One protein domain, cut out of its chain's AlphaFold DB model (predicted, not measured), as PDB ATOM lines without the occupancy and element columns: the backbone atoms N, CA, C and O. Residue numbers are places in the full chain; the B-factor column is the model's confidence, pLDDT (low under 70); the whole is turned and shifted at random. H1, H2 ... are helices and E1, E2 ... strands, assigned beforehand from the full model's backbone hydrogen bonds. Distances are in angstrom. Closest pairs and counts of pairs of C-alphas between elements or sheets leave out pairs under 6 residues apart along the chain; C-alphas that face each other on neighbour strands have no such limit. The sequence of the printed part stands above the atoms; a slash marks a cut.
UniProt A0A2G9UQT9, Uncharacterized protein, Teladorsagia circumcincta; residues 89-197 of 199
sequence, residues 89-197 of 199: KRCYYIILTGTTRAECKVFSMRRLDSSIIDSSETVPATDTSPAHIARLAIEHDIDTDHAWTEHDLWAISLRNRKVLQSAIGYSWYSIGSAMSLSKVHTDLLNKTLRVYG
ATOM      1  N   LYS A  89     -24.155 -20.403   7.529       85.31
ATOM      2  CA  LYS A  89     -24.672 -20.099   6.197       85.31
ATOM      3  C   LYS A  89     -24.905 -18.606   6.003       85.31
ATOM      4  O   LYS A  89     -25.529 -17.945   6.832       85.31
ATOM      5  N   ARG A  90     -24.460 -18.098   4.859       81.56
ATOM      6  CA  ARG A  90     -24.832 -16.798   4.303       81.56
ATOM      7  C   ARG A  90     -25.554 -17.043   2.988       81.56
ATOM      8  O   ARG A  90     -24.956 -17.564   2.048       81.56
ATOM      9  N   CYS A  91     -26.834 -16.689   2.944       78.19
ATOM     10  CA  CYS A  91     -27.660 -16.875   1.760       78.19
ATOM     11  C   CYS A  91     -27.472 -15.700   0.796       78.19
ATOM     12  O   CYS A  91     -27.659 -14.535   1.167       78.19
ATOM     13  N   TYR A  92     -27.119 -16.025  -0.443       76.44
ATOM     14  CA  TYR A  92     -26.970 -15.071  -1.535       76.44
ATOM     15  C   TYR A  92     -27.978 -15.397  -2.625       76.44
ATOM     16  O   TYR A  92     -28.169 -16.564  -2.960       76.44
ATOM     17  N   TYR A  93     -28.594 -14.363  -3.188       77.00
ATOM     18  CA  TYR A  93     -29.523 -14.501  -4.305       77.00
ATOM     19  C   TYR A  93     -28.972 -13.760  -5.510       77.00
ATOM     20  O   TYR A  93     -28.651 -12.581  -5.391       77.00
ATOM     21  N   ILE A  94     -28.887 -14.438  -6.650       79.62
ATOM     22  CA  ILE A  94     -28.615 -13.844  -7.958       79.62
ATOM     23  C   ILE A  94     -29.935 -13.771  -8.718       79.62
ATOM     24  O   ILE A  94     -30.524 -14.788  -9.066       79.62
ATOM     25  N   ILE A  95     -30.398 -12.565  -9.001       83.06
ATOM     26  CA  ILE A  95     -31.553 -12.343  -9.863       83.06
ATOM     27  C   ILE A  95     -31.020 -11.948 -11.237       83.06
ATOM     28  O   ILE A  95     -30.262 -10.984 -11.349       83.06
ATOM     29  N   LEU A  96     -31.405 -12.702 -12.263       82.31
ATOM     30  CA  LEU A  96     -31.057 -12.453 -13.657       82.31
ATOM     31  C   LEU A  96     -32.255 -11.888 -14.421       82.31
ATOM     32  O   LEU A  96     -33.386 -12.327 -14.227       82.31
ATOM     33  N   THR A  97     -32.006 -10.968 -15.343       83.00
ATOM     34  CA  THR A  97     -32.933 -10.613 -16.438       83.00
ATOM     35  C   THR A  97     -32.246 -10.873 -17.767       83.00
ATOM     36  O   THR A  97     -31.026 -10.913 -17.777       83.00
ATOM     37  N   GLY A  98     -32.976 -10.979 -18.874       76.06
ATOM     38  CA  GLY A  98     -32.425 -11.243 -20.207       76.06
ATOM     39  C   GLY A  98     -32.301 -12.733 -20.534       76.06
ATOM     40  O   GLY A  98     -32.388 -13.594 -19.655       76.06
ATOM     41  N   THR A  99     -32.147 -13.028 -21.822       73.19
ATOM     42  CA  THR A  99     -32.008 -14.399 -22.347       73.19
ATOM     43  C   THR A  99     -30.627 -14.692 -22.922       73.19
ATOM     44  O   THR A  99     -30.296 -15.854 -23.116       73.19
ATOM     45  N   THR A 100     -29.813 -13.660 -23.144       72.62
ATOM     46  CA  THR A 100     -28.437 -13.759 -23.650       72.62
ATOM     47  C   THR A 100     -27.467 -13.084 -22.684       72.62
ATOM     48  O   THR A 100     -27.853 -12.160 -21.961       72.62
ATOM     49  N   ARG A 101     -26.186 -13.473 -22.676       72.00
ATOM     50  CA  ARG A 101     -25.190 -12.860 -21.778       72.00
ATOM     51  C   ARG A 101     -25.037 -11.350 -21.968       72.00
ATOM     52  O   ARG A 101     -24.780 -10.646 -20.991       72.00
ATOM     53  N   ALA A 102     -25.214 -10.852 -23.192       69.00
ATOM     54  CA  ALA A 102     -25.143  -9.423 -23.513       69.00
ATOM     55  C   ALA A 102     -26.302  -8.618 -22.899       69.00
ATOM     56  O   ALA A 102     -26.117  -7.477 -22.476       69.00
ATOM     57  N   GLU A 103     -27.485  -9.222 -22.815       68.31
ATOM     58  CA  GLU A 103     -28.683  -8.613 -22.229       68.31
ATOM     59  C   GLU A 103     -28.774  -8.850 -20.724       68.31
ATOM     60  O   GLU A 103     -29.558  -8.189 -20.032       68.31
ATOM     61  N   CYS A 104     -27.996  -9.811 -20.214       66.94
ATOM     62  CA  CYS A 104     -28.145 -10.236 -18.849       66.94
ATOM     63  C   CYS A 104     -27.674  -9.201 -17.843       66.94
ATOM     64  O   CYS A 104     -26.556  -8.674 -17.902       66.94
ATOM     65  N   LYS A 105     -28.549  -8.957 -16.869       69.38
ATOM     66  CA  LYS A 105     -28.261  -8.105 -15.724       69.38
ATOM     67  C   LYS A 105     -28.393  -8.891 -14.441       69.38
ATOM     68  O   LYS A 105     -29.300  -9.708 -14.313       69.38
ATOM     69  N   VAL A 106     -27.493  -8.619 -13.506       63.38
ATOM     70  CA  VAL A 106     -27.453  -9.267 -12.196       63.38
ATOM     71  C   VAL A 106     -27.910  -8.285 -11.129       63.38
ATOM     72  O   VAL A 106     -27.455  -7.140 -11.087       63.38
ATOM     73  N   PHE A 107     -28.769  -8.765 -10.238       56.91
ATOM     74  CA  PHE A 107     -29.076  -8.132  -8.964       56.91
ATOM     75  C   PHE A 107     -28.746  -9.116  -7.843       56.91
ATOM     76  O   PHE A 107     -29.203 -10.260  -7.864       56.91
ATOM     77  N   SER A 108     -27.936  -8.686  -6.872       53.25
ATOM     78  CA  SER A 108     -27.505  -9.530  -5.756       53.25
ATOM     79  C   SER A 108     -27.955  -8.968  -4.415       53.25
ATOM     80  O   SER A 108     -27.700  -7.800  -4.129       53.25
ATOM     81  N   MET A 109     -28.550  -9.806  -3.565       50.25
ATOM     82  CA  MET A 109     -28.941  -9.436  -2.199       50.25
ATOM     83  C   MET A 109     -28.414 -10.452  -1.180       50.25
ATOM     84  O   MET A 109     -28.436 -11.661  -1.420       50.25
ATOM     85  N   ARG A 110     -27.966  -9.947  -0.025       46.75
ATOM     86  CA  ARG A 110     -27.598 -10.736   1.158       46.75
ATOM     87  C   ARG A 110     -28.839 -10.915   2.037       46.75
ATOM     88  O   ARG A 110     -29.378  -9.913   2.500       46.75
ATOM     89  N   ARG A 111     -29.273 -12.153   2.304       43.50
ATOM     90  CA  ARG A 111     -30.299 -12.435   3.334       43.50
ATOM     91  C   ARG A 111     -29.657 -12.871   4.650       43.50
ATOM     92  O   ARG A 111     -28.562 -13.434   4.659       43.50
ATOM     93  N   LEU A 112     -30.344 -12.587   5.756       43.62
ATOM     94  CA  LEU A 112     -29.956 -12.985   7.117       43.62
ATOM     95  C   LEU A 112     -30.725 -14.221   7.621       43.62
ATOM     96  O   LEU A 112     -30.386 -14.744   8.677       43.62
ATOM     97  N   ASP A 113     -31.718 -14.711   6.874       41.75
ATOM     98  CA  ASP A 113     -32.547 -15.861   7.229       41.75
ATOM     99  C   ASP A 113     -32.416 -17.000   6.203       41.75
ATOM    100  O   ASP A 113     -32.547 -16.804   4.997       41.75
ATOM    101  N   SER A 114     -32.117 -18.210   6.687       38.78
ATOM    102  CA  SER A 114     -31.936 -19.402   5.855       38.78
ATOM    103  C   SER A 114     -33.170 -20.302   5.921       38.78
ATOM    104  O   SER A 114     -33.340 -21.053   6.885       38.78
ATOM    105  N   SER A 115     -34.001 -20.279   4.884       31.59
ATOM    106  CA  SER A 115     -34.946 -21.359   4.610       31.59
ATOM    107  C   SER A 115     -34.960 -21.699   3.116       31.59
ATOM    108  O   SER A 115     -34.850 -20.812   2.272       31.59
ATOM    109  N   ILE A 116     -35.162 -22.998   2.841       44.16
ATOM    110  CA  ILE A 116     -35.575 -23.642   1.573       44.16
ATOM    111  C   ILE A 116     -34.469 -24.443   0.830       44.16
ATOM    112  O   ILE A 116     -33.306 -24.423   1.214       44.16
ATOM    113  N   ILE A 117     -34.934 -25.302  -0.088       36.00
ATOM    114  CA  ILE A 117     -34.585 -26.682  -0.481       36.00
ATOM    115  C   ILE A 117     -33.701 -26.802  -1.743       36.00
ATOM    116  O   ILE A 117     -33.976 -26.198  -2.770       36.00
ATOM    117  N   ASP A 118     -32.700 -27.675  -1.683       36.84
ATOM    118  CA  ASP A 118     -31.758 -28.010  -2.764       36.84
ATOM    119  C   ASP A 118     -32.441 -28.576  -4.033       36.84
ATOM    120  O   ASP A 118     -33.308 -29.446  -3.930       36.84
ATOM    121  N   SER A 119     -32.025 -28.130  -5.224       43.53
ATOM    122  CA  SER A 119     -32.324 -28.809  -6.492       43.53
ATOM    123  C   SER A 119     -31.117 -28.735  -7.430       43.53
ATOM    124  O   SER A 119     -30.590 -27.666  -7.727       43.53
ATOM    125  N   SER A 120     -30.661 -29.901  -7.889       47.44
ATOM    126  CA  SER A 120     -29.444 -30.081  -8.686       47.44
ATOM    127  C   SER A 120     -29.717 -30.198 -10.190       47.44
ATOM    128  O   SER A 120     -28.968 -30.870 -10.898       47.44
ATOM    129  N   GLU A 121     -30.796 -29.599 -10.690       54.09
ATOM    130  CA  GLU A 121     -31.263 -29.795 -12.066       54.09
ATOM    131  C   GLU A 121     -31.203 -28.497 -12.876       54.09
ATOM    132  O   GLU A 121     -31.351 -27.391 -12.353       54.09
ATOM    133  N   THR A 122     -30.958 -28.626 -14.181       54.84
ATOM    134  CA  THR A 122     -31.064 -27.508 -15.124       54.84
ATOM    135  C   THR A 122     -32.505 -27.019 -15.162       54.84
ATOM    136  O   THR A 122     -33.413 -27.811 -15.413       54.84
ATOM    137  N   VAL A 123     -32.720 -25.719 -14.958       57.38
ATOM    138  CA  VAL A 123     -34.066 -25.141 -15.031       57.38
ATOM    139  C   VAL A 123     -34.469 -25.019 -16.506       57.38
ATOM    140  O   VAL A 123     -33.721 -24.406 -17.276       57.38
ATOM    141  N   PRO A 124     -35.629 -25.564 -16.930       63.12
ATOM    142  CA  PRO A 124     -36.110 -25.422 -18.302       63.12
ATOM    143  C   PRO A 124     -36.136 -23.959 -18.766       63.12
ATOM    144  O   PRO A 124     -36.383 -23.040 -17.985       63.12
ATOM    145  N   ALA A 125     -35.925 -23.715 -20.063       58.91
ATOM    146  CA  ALA A 125     -35.846 -22.355 -20.612       58.91
ATOM    147  C   ALA A 125     -37.113 -21.506 -20.360       58.91
ATOM    148  O   ALA A 125     -37.029 -20.281 -20.260       58.91
ATOM    149  N   THR A 126     -38.271 -22.156 -20.226       59.47
ATOM    150  CA  THR A 126     -39.576 -21.536 -19.950       59.47
ATOM    151  C   THR A 126     -39.853 -21.308 -18.464       59.47
ATOM    152  O   THR A 126     -40.805 -20.604 -18.129       59.47
ATOM    153  N   ASP A 127     -39.036 -21.875 -17.575       65.06
ATOM    154  CA  ASP A 127     -39.232 -21.822 -16.133       65.06
ATOM    155  C   ASP A 127     -38.416 -20.677 -15.503       65.06
ATOM    156  O   ASP A 127     -37.289 -20.359 -15.897       65.06
ATOM    157  N   THR A 128     -39.042 -20.013 -14.534       66.31
ATOM    158  CA  THR A 128     -38.480 -18.905 -13.753       66.31
ATOM    159  C   THR A 128     -38.352 -19.272 -12.277       66.31
ATOM    160  O   THR A 128     -38.293 -18.383 -11.433       66.31
ATOM    161  N   SER A 129     -38.396 -20.558 -11.934       71.19
ATOM    162  CA  SER A 129     -38.283 -21.017 -10.554       71.19
ATOM    163  C   SER A 129     -36.889 -20.721  -9.981       71.19
ATOM    164  O   SER A 129     -35.890 -20.765 -10.717       71.19
ATOM    165  N   PRO A 130     -36.790 -20.391  -8.678       77.06
ATOM    166  CA  PRO A 130     -35.506 -20.292  -8.005       77.06
ATOM    167  C   PRO A 130     -34.745 -21.621  -8.074       77.06
ATOM    168  O   PRO A 130     -35.319 -22.671  -7.797       77.06
ATOM    169  N   ALA A 131     -33.459 -21.562  -8.398       74.81
ATOM    170  CA  ALA A 131     -32.555 -22.704  -8.405       74.81
ATOM    171  C   ALA A 131     -31.525 -22.584  -7.283       74.81
ATOM    172  O   ALA A 131     -30.972 -21.499  -7.051       74.81
ATOM    173  N   HIS A 132     -31.224 -23.702  -6.623       82.06
ATOM    174  CA  HIS A 132     -30.034 -23.798  -5.784       82.06
ATOM    175  C   HIS A 132     -28.813 -23.953  -6.690       82.06
ATOM    176  O   HIS A 132     -28.770 -24.812  -7.566       82.06
ATOM    177  N   ILE A 133     -27.828 -23.073  -6.537       81.75
ATOM    178  CA  ILE A 133     -26.670 -23.041  -7.436       81.75
ATOM    179  C   ILE A 133     -25.489 -23.758  -6.813       81.75
ATOM    180  O   ILE A 133     -24.810 -24.555  -7.468       81.75
ATOM    181  N   ALA A 134     -25.165 -23.422  -5.571       81.38
ATOM    182  CA  ALA A 134     -24.017 -23.997  -4.902       81.38
ATOM    183  C   ALA A 134     -24.087 -23.786  -3.398       81.38
ATOM    184  O   ALA A 134     -24.584 -22.775  -2.906       81.38
ATOM    185  N   ARG A 135     -23.467 -24.723  -2.689       83.75
ATOM    186  CA  ARG A 135     -23.096 -24.576  -1.292       83.75
ATOM    187  C   ARG A 135     -21.599 -24.783  -1.179       83.75
ATOM    188  O   ARG A 135     -21.098 -25.831  -1.580       83.75
ATOM    189  N   LEU A 136     -20.890 -23.776  -0.685       84.81
ATOM    190  CA  LEU A 136     -19.437 -23.813  -0.598       84.81
ATOM    191  C   LEU A 136     -18.942 -23.094   0.649       84.81
ATOM    192  O   LEU A 136     -19.397 -21.997   0.974       84.81
ATOM    193  N   ALA A 137     -17.972 -23.699   1.332       87.56
ATOM    194  CA  ALA A 137     -17.193 -22.983   2.324       87.56
ATOM    195  C   ALA A 137     -16.421 -21.870   1.603       87.56
ATOM    196  O   ALA A 137     -15.767 -22.125   0.592       87.56
ATOM    197  N   ILE A 138     -16.473 -20.651   2.133       84.75
ATOM    198  CA  ILE A 138     -15.644 -19.537   1.667       84.75
ATOM    199  C   ILE A 138     -14.902 -18.998   2.869       84.75
ATOM    200  O   ILE A 138     -15.505 -18.756   3.908       84.75
ATOM    201  N   GLU A 139     -13.599 -18.805   2.712       88.12
ATOM    202  CA  GLU A 139     -12.759 -18.257   3.764       88.12
ATOM    203  C   GLU A 139     -13.153 -16.808   4.090       88.12
ATOM    204  O   GLU A 139     -13.207 -15.948   3.209       88.12
ATOM    205  N   HIS A 140     -13.427 -16.547   5.368       88.88
ATOM    206  CA  HIS A 140     -13.611 -15.207   5.929       88.88
ATOM    207  C   HIS A 140     -12.682 -14.994   7.127       88.88
ATOM    208  O   HIS A 140     -12.284 -15.938   7.813       88.88
ATOM    209  N   ASP A 141     -12.370 -13.735   7.425       92.38
ATOM    210  CA  ASP A 141     -11.450 -13.370   8.515       92.38
ATOM    211  C   ASP A 141     -11.949 -13.810   9.896       92.38
ATOM    212  O   ASP A 141     -11.157 -14.096  10.787       92.38
ATOM    213  N   ILE A 142     -13.270 -13.918  10.062       93.31
ATOM    214  CA  ILE A 142     -13.903 -14.359  11.312       93.31
ATOM    215  C   ILE A 142     -13.907 -15.884  11.496       93.31
ATOM    216  O   ILE A 142     -14.360 -16.366  12.534       93.31
ATOM    217  N   ASP A 143     -13.480 -16.645  10.485       96.06
ATOM    218  CA  ASP A 143     -13.491 -18.102  10.534       96.06
ATOM    219  C   ASP A 143     -12.429 -18.630  11.495       96.06
ATOM    220  O   ASP A 143     -11.275 -18.197  11.496       96.06
ATOM    221  N   THR A 144     -12.820 -19.641  12.259       97.44
ATOM    222  CA  THR A 144     -11.996 -20.326  13.248       97.44
ATOM    223  C   THR A 144     -11.698 -21.753  12.796       97.44
ATOM    224  O   THR A 144     -12.127 -22.197  11.729       97.44
ATOM    225  N   ASP A 145     -10.985 -22.509  13.623       96.88
ATOM    226  CA  ASP A 145     -10.779 -23.938  13.410       96.88
ATOM    227  C   ASP A 145     -12.081 -24.735  13.463       96.88
ATOM    228  O   ASP A 145     -12.174 -25.773  12.810       96.88
ATOM    229  N   HIS A 146     -13.061 -24.272  14.249       96.81
ATOM    230  CA  HIS A 146     -14.292 -25.013  14.523       96.81
ATOM    231  C   HIS A 146     -15.569 -24.344  14.013       96.81
ATOM    232  O   HIS A 146     -16.655 -24.859  14.270       96.81
ATOM    233  N   ALA A 147     -15.478 -23.214  13.318       96.06
ATOM    234  CA  ALA A 147     -16.605 -22.544  12.686       96.06
ATOM    235  C   ALA A 147     -16.142 -21.779  11.445       96.06
ATOM    236  O   ALA A 147     -15.121 -21.096  11.474       96.06
ATOM    237  N   TRP A 148     -16.895 -21.884  10.355       95.19
ATOM    238  CA  TRP A 148     -16.564 -21.235   9.089       95.19
ATOM    239  C   TRP A 148     -17.793 -20.662   8.407       95.19
ATOM    240  O   TRP A 148     -18.930 -21.062   8.672       95.19
ATOM    241  N   THR A 149     -17.548 -19.743   7.484       91.75
ATOM    242  CA  THR A 149     -18.581 -19.178   6.632       91.75
ATOM    243  C   THR A 149     -18.866 -20.117   5.464       91.75
ATOM    244  O   THR A 149     -17.970 -20.530   4.729       91.75
ATOM    245  N   GLU A 150     -20.137 -20.432   5.255       89.25
ATOM    246  CA  GLU A 150     -20.604 -21.184   4.095       89.25
ATOM    247  C   GLU A 150     -21.525 -20.291   3.270       89.25
ATOM    248  O   GLU A 150     -22.462 -19.694   3.796       89.25
ATOM    249  N   HIS A 151     -21.250 -20.151   1.980       85.75
ATOM    250  CA  HIS A 151     -22.150 -19.464   1.064       85.75
ATOM    251  C   HIS A 151     -23.163 -20.471   0.541       85.75
ATOM    252  O   HIS A 151     -22.785 -21.519   0.020       85.75
ATOM    253  N   ASP A 152     -24.443 -20.140   0.693       84.50
ATOM    254  CA  ASP A 152     -25.567 -20.893   0.143       84.50
ATOM    255  C   ASP A 152     -26.197 -20.026  -0.950       84.50
ATOM    256  O   ASP A 152     -26.873 -19.031  -0.672       84.50
ATOM    257  N   LEU A 153     -25.857 -20.335  -2.198       83.06
ATOM    258  CA  LEU A 153     -26.182 -19.511  -3.350       83.06
ATOM    259  C   LEU A 153     -27.435 -20.017  -4.047       83.06
ATOM    260  O   LEU A 153     -27.517 -21.172  -4.460       83.06
ATOM    261  N   TRP A 154     -28.343 -19.083  -4.266       84.31
ATOM    262  CA  TRP A 154     -29.587 -19.257  -4.983       84.31
ATOM    263  C   TRP A 154     -29.638 -18.306  -6.160       84.31
ATOM    264  O   TRP A 154     -29.061 -17.218  -6.121       84.31
ATOM    265  N   ALA A 155     -30.361 -18.685  -7.199       84.69
ATOM    266  CA  ALA A 155     -30.602 -17.791  -8.312       84.69
ATOM    267  C   ALA A 155     -32.025 -17.900  -8.835       84.69
ATOM    268  O   ALA A 155     -32.711 -18.879  -8.580       84.69
ATOM    269  N   ILE A 156     -32.464 -16.870  -9.548       85.44
ATOM    270  CA  ILE A 156     -33.721 -16.845 -10.289       85.44
ATOM    271  C   ILE A 156     -33.501 -16.086 -11.595       85.44
ATOM    272  O   ILE A 156     -32.886 -15.020 -11.598       85.44
ATOM    273  N   SER A 157     -34.018 -16.611 -12.705       84.50
ATOM    274  CA  SER A 157     -34.031 -15.901 -13.984       84.50
ATOM    275  C   SER A 157     -35.426 -15.372 -14.292       84.50
ATOM    276  O   SER A 157     -36.386 -16.124 -14.424       84.50
ATOM    277  N   LEU A 158     -35.531 -14.052 -14.419       85.44
ATOM    278  CA  LEU A 158     -36.741 -13.335 -14.813       85.44
ATOM    279  C   LEU A 158     -36.905 -13.260 -16.337       85.44
ATOM    280  O   LEU A 158     -37.946 -12.795 -16.807       85.44
ATOM    281  N   ARG A 159     -35.909 -13.721 -17.111       82.25
ATOM    282  CA  ARG A 159     -35.937 -13.743 -18.582       82.25
ATOM    283  C   ARG A 159     -36.326 -12.358 -19.139       82.25
ATOM    284  O   ARG A 159     -35.744 -11.353 -18.739       82.25
ATOM    285  N   ASN A 160     -37.340 -12.291 -20.001       81.88
ATOM    286  CA  ASN A 160     -37.797 -11.067 -20.673       81.88
ATOM    287  C   ASN A 160     -38.832 -10.257 -19.871       81.88
ATOM    288  O   ASN A 160     -39.484  -9.364 -20.418       81.88
ATOM    289  N   ARG A 161     -39.033 -10.561 -18.581       79.81
ATOM    290  CA  ARG A 161     -39.963  -9.790 -17.745       79.81
ATOM    291  C   ARG A 161     -39.450  -8.363 -17.560       79.81
ATOM    292  O   ARG A 161     -38.270  -8.134 -17.305       79.81
ATOM    293  N   LYS A 162     -40.368  -7.395 -17.644       77.50
ATOM    294  CA  LYS A 162     -40.066  -5.990 -17.353       77.50
ATOM    295  C   LYS A 162     -39.742  -5.844 -15.869       77.50
ATOM    296  O   LYS A 162     -40.569  -6.162 -15.020       77.50
ATOM    297  N   VAL A 163     -38.549  -5.340 -15.578       77.56
ATOM    298  CA  VAL A 163     -38.111  -4.998 -14.223       77.56
ATOM    299  C   VAL A 163     -38.017  -3.488 -14.065       77.56
ATOM    300  O   VAL A 163     -37.802  -2.762 -15.039       77.56
ATOM    301  N   LEU A 164     -38.150  -3.014 -12.828       75.06
ATOM    302  CA  LEU A 164     -37.821  -1.633 -12.494       75.06
ATOM    303  C   LEU A 164     -36.343  -1.390 -12.820       75.06
ATOM    304  O   LEU A 164     -35.476  -2.150 -12.387       75.06
ATOM    305  N   GLN A 165     -36.064  -0.351 -13.607       65.81
ATOM    306  CA  GLN A 165     -34.699  -0.032 -14.031       65.81
ATOM    307  C   GLN A 165     -33.841   0.498 -12.876       65.81
ATOM    308  O   GLN A 165     -32.626   0.306 -12.884       65.81
ATOM    309  N   SER A 166     -34.468   1.117 -11.876       62.88
ATOM    310  CA  SER A 166     -33.817   1.642 -10.683       62.88
ATOM    311  C   SER A 166     -34.696   1.430  -9.452       62.88
ATOM    312  O   SER A 166     -35.921   1.536  -9.502       62.88
ATOM    313  N   ALA A 167     -34.048   1.113  -8.336       63.53
ATOM    314  CA  ALA A 167     -34.628   1.146  -7.002       63.53
ATOM    315  C   ALA A 167     -33.592   1.801  -6.083       63.53
ATOM    316  O   ALA A 167     -32.393   1.599  -6.268       63.53
ATOM    317  N   ILE A 168     -34.023   2.621  -5.122       65.81
ATOM    318  CA  ILE A 168     -33.099   3.354  -4.243       65.81
ATOM    319  C   ILE A 168     -32.182   2.354  -3.526       65.81
ATOM    320  O   ILE A 168     -32.662   1.444  -2.855       65.81
ATOM    321  N   GLY A 169     -30.866   2.522  -3.687       57.41
ATOM    322  CA  GLY A 169     -29.855   1.636  -3.102       57.41
ATOM    323  C   GLY A 169     -29.577   0.351  -3.890       57.41
ATOM    324  O   GLY A 169     -28.745  -0.442  -3.458       57.41
ATOM    325  N   TYR A 170     -30.215   0.152  -5.045       63.34
ATOM    326  CA  TYR A 170     -30.004  -1.022  -5.883       63.34
ATOM    327  C   TYR A 170     -29.777  -0.658  -7.347       63.34
ATOM    328  O   TYR A 170     -30.367   0.272  -7.897       63.34
ATOM    329  N   SER A 171     -28.919  -1.421  -8.014       65.31
ATOM    330  CA  SER A 171     -28.609  -1.211  -9.423       65.31
ATOM    331  C   SER A 171     -28.454  -2.543 -10.131       65.31
ATOM    332  O   SER A 171     -27.908  -3.497  -9.578       65.31
ATOM    333  N   TRP A 172     -28.964  -2.594 -11.355       75.44
ATOM    334  CA  TRP A 172     -28.732  -3.699 -12.265       75.44
ATOM    335  C   TRP A 172     -27.376  -3.524 -12.933       75.44
ATOM    336  O   TRP A 172     -27.118  -2.478 -13.530       75.44
ATOM    337  N   TYR A 173     -26.544  -4.557 -12.886       75.38
ATOM    338  CA  TYR A 173     -25.231  -4.530 -13.522       75.38
ATOM    339  C   TYR A 173     -25.207  -5.439 -14.742       75.38
ATOM    340  O   TYR A 173     -25.611  -6.599 -14.654       75.38
ATOM    341  N   SER A 174     -24.716  -4.920 -15.867       77.75
ATOM    342  CA  SER A 174     -24.444  -5.739 -17.049       77.75
ATOM    343  C   SER A 174     -23.282  -6.683 -16.759       77.75
ATOM    344  O   SER A 174     -22.250  -6.254 -16.240       77.75
ATOM    345  N   ILE A 175     -23.412  -7.950 -17.150       73.19
ATOM    346  CA  ILE A 175     -22.409  -8.991 -16.866       73.19
ATOM    347  C   ILE A 175     -21.042  -8.691 -17.505       73.19
ATOM    348  O   ILE A 175     -20.014  -9.091 -16.970       73.19
ATOM    349  N   GLY A 176     -21.023  -7.962 -18.628       64.44
ATOM    350  CA  GLY A 176     -19.798  -7.512 -19.301       64.44
ATOM    351  C   GLY A 176     -19.231  -6.179 -18.802       64.44
ATOM    352  O   GLY A 176     -18.175  -5.763 -19.270       64.44
ATOM    353  N   SER A 177     -19.916  -5.486 -17.887       61.66
ATOM    354  CA  SER A 177     -19.358  -4.279 -17.272       61.66
ATOM    355  C   SER A 177     -18.260  -4.662 -16.277       61.66
ATOM    356  O   SER A 177     -18.294  -5.755 -15.715       61.66
ATOM    357  N   ALA A 178     -17.283  -3.777 -16.068       51.91
ATOM    358  CA  ALA A 178     -16.144  -3.975 -15.172       51.91
ATOM    359  C   ALA A 178     -16.566  -4.020 -13.688       51.91
ATOM    360  O   ALA A 178     -16.177  -3.177 -12.881       51.91
ATOM    361  N   MET A 179     -17.380  -5.000 -13.304       58.84
ATOM    362  CA  MET A 179     -17.566  -5.353 -11.911       58.84
ATOM    363  C   MET A 179     -16.299  -6.059 -11.439       58.84
ATOM    364  O   MET A 179     -15.962  -7.141 -11.920       58.84
ATOM    365  N   SER A 180     -15.614  -5.470 -10.461       62.75
ATOM    366  CA  SER A 180     -14.539  -6.143  -9.731       62.75
ATOM    367  C   SER A 180     -15.138  -7.198  -8.792       62.75
ATOM    368  O   SER A 180     -15.157  -7.035  -7.572       62.75
ATOM    369  N   LEU A 181     -15.681  -8.275  -9.361       68.56
ATOM    370  CA  LEU A 181     -16.062  -9.462  -8.605       68.56
ATOM    371  C   LEU A 181     -14.799 -10.240  -8.235       68.56
ATOM    372  O   LEU A 181     -13.863 -10.353  -9.027       68.56
ATOM    373  N   SER A 182     -14.768 -10.801  -7.026       74.19
ATOM    374  CA  SER A 182     -13.718 -11.763  -6.697       74.19
ATOM    375  C   SER A 182     -13.864 -13.009  -7.575       74.19
ATOM    376  O   SER A 182     -14.969 -13.348  -8.004       74.19
ATOM    377  N   LYS A 183     -12.760 -13.734  -7.787       77.81
ATOM    378  CA  LYS A 183     -12.732 -14.955  -8.608       77.81
ATOM    379  C   LYS A 183     -13.864 -15.932  -8.266       77.81
ATOM    380  O   LYS A 183     -14.550 -16.409  -9.160       77.81
ATOM    381  N   VAL A 184     -14.114 -16.155  -6.973       75.31
ATOM    382  CA  VAL A 184     -15.170 -17.071  -6.514       75.31
ATOM    383  C   VAL A 184     -16.561 -16.593  -6.937       75.31
ATOM    384  O   VAL A 184     -17.362 -17.391  -7.413       75.31
ATOM    385  N   HIS A 185     -16.855 -15.296  -6.821       77.12
ATOM    386  CA  HIS A 185     -18.149 -14.761  -7.254       77.12
ATOM    387  C   HIS A 185     -18.308 -14.812  -8.782       77.12
ATOM    388  O   HIS A 185     -19.410 -15.069  -9.265       77.12
ATOM    389  N   THR A 186     -17.224 -14.634  -9.541       81.00
ATOM    390  CA  THR A 186     -17.227 -14.804 -11.002       81.00
ATOM    391  C   THR A 186     -17.514 -16.251 -11.404       81.00
ATOM    392  O   THR A 186     -18.345 -16.489 -12.283       81.00
ATOM    393  N   ASP A 187     -16.889 -17.226 -10.744       83.19
ATOM    394  CA  ASP A 187     -17.123 -18.652 -11.001       83.19
ATOM    395  C   ASP A 187     -18.573 -19.047 -10.683       83.19
ATOM    396  O   ASP A 187     -19.223 -19.745 -11.465       83.19
ATOM    397  N   LEU A 188     -19.114 -18.531  -9.575       82.31
ATOM    398  CA  LEU A 188     -20.509 -18.727  -9.192       82.31
ATOM    399  C   LEU A 188     -21.485 -18.102 -10.193       82.31
ATOM    400  O   LEU A 188     -22.458 -18.752 -10.570       82.31
ATOM    401  N   LEU A 189     -21.215 -16.887 -10.674       83.50
ATOM    402  CA  LEU A 189     -22.024 -16.251 -11.714       83.50
ATOM    403  C   LEU A 189     -22.012 -17.074 -13.007       83.50
ATOM    404  O   LEU A 189     -23.067 -17.341 -13.576       83.50
ATOM    405  N   ASN A 190     -20.835 -17.526 -13.446       85.00
ATOM    406  CA  ASN A 190     -20.714 -18.377 -14.627       85.00
ATOM    407  C   ASN A 190     -21.473 -19.701 -14.457       85.00
ATOM    408  O   ASN A 190     -22.109 -20.163 -15.406       85.00
ATOM    409  N   LYS A 191     -21.458 -20.296 -13.257       84.88
ATOM    410  CA  LYS A 191     -22.267 -21.480 -12.946       84.88
ATOM    411  C   LYS A 191     -23.763 -21.178 -13.064       84.88
ATOM    412  O   LYS A 191     -24.473 -21.935 -13.718       84.88
ATOM    413  N   THR A 192     -24.227 -20.064 -12.500       83.62
ATOM    414  CA  THR A 192     -25.630 -19.633 -12.594       83.62
ATOM    415  C   THR A 192     -26.081 -19.442 -14.043       83.62
ATOM    416  O   THR A 192     -27.151 -19.916 -14.414       83.62
ATOM    417  N   LEU A 193     -25.265 -18.787 -14.876       84.31
ATOM    418  CA  LEU A 193     -25.579 -18.583 -16.296       84.31
ATOM    419  C   LEU A 193     -25.774 -19.914 -17.030       84.31
ATOM    420  O   LEU A 193     -26.766 -20.082 -17.735       84.31
ATOM    421  N   ARG A 194     -24.894 -20.891 -16.779       85.12
ATOM    422  CA  ARG A 194     -25.014 -22.245 -17.340       85.12
ATOM    423  C   ARG A 194     -26.287 -22.958 -16.887       85.12
ATOM    424  O   ARG A 194     -26.954 -23.557 -17.721       85.12
ATOM    425  N   VAL A 195     -26.648 -22.869 -15.601       82.56
ATOM    426  CA  VAL A 195     -27.876 -23.494 -15.056       82.56
ATOM    427  C   VAL A 195     -29.133 -22.991 -15.769       82.56
ATOM    428  O   VAL A 195     -30.058 -23.769 -15.992       82.56
ATOM    429  N   TYR A 196     -29.154 -21.717 -16.164       80.75
ATOM    430  CA  TYR A 196     -30.273 -21.116 -16.893       80.75
ATOM    431  C   TYR A 196     -30.131 -21.154 -18.423       80.75
ATOM    432  O   TYR A 196     -31.006 -20.609 -19.104       80.75
ATOM    433  N   GLY A 197     -29.079 -21.775 -18.967       78.50
ATOM    434  CA  GLY A 197     -28.839 -21.869 -20.411       78.50
ATOM    435  C   GLY A 197     -28.560 -20.521 -21.081       78.50
ATOM    436  O   GLY A 197     -29.021 -20.284 -22.191       78.50
TER     437      GLY A 197
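Overview. This is residues 89 to 197 of the 199 residues of an uncharacterized protein of Teladorsagia circumcincta (UniProt A0A2G9UQT9). Helix H1 packs slantwise over one face of a twisted four-stranded sheet, making two layers, and residues 142 to 147 stick out. The 109 printed residues, under half in named elements, run E1, E2, E3, E4, H1; the class is mixed, and so is the sheet, ordered E2, E1, E4, E3. The whole is compact, with radius of gyration of the C-alphas 14.5 A and spans 45 by 30 by 24 A.

Arrangement. Inner strands E1, residues 89 to 97, and E4, 147 to 157, are parallel. Edge strands E2, 105 to 111, and E3, 131 to 137, form antiparallel hairpins with E1 and E4 respectively. Within hydrogen-bond range, each at 2.8 A, are N 94 and O 154, N 95 and O 107, N 131 and O 155. H1, 183 to 195, with every O i to N i+4 pair within range, is on the sheet; its closest C-alphas with E3, Thr 192 and Ile 133, are 6.3 A apart.

Along the chain. E1 begins at C-alpha 89 (-24.672, -20.099, 6.197); H1 ends at C-alpha 195 (-27.876, -23.494, -15.056).

Size, cuts and confidence. Links E2 to E3 and E4 to H1 are long. pLDDT is under 70 at residues 102 to 128, 165 to 171 and 176 to 181.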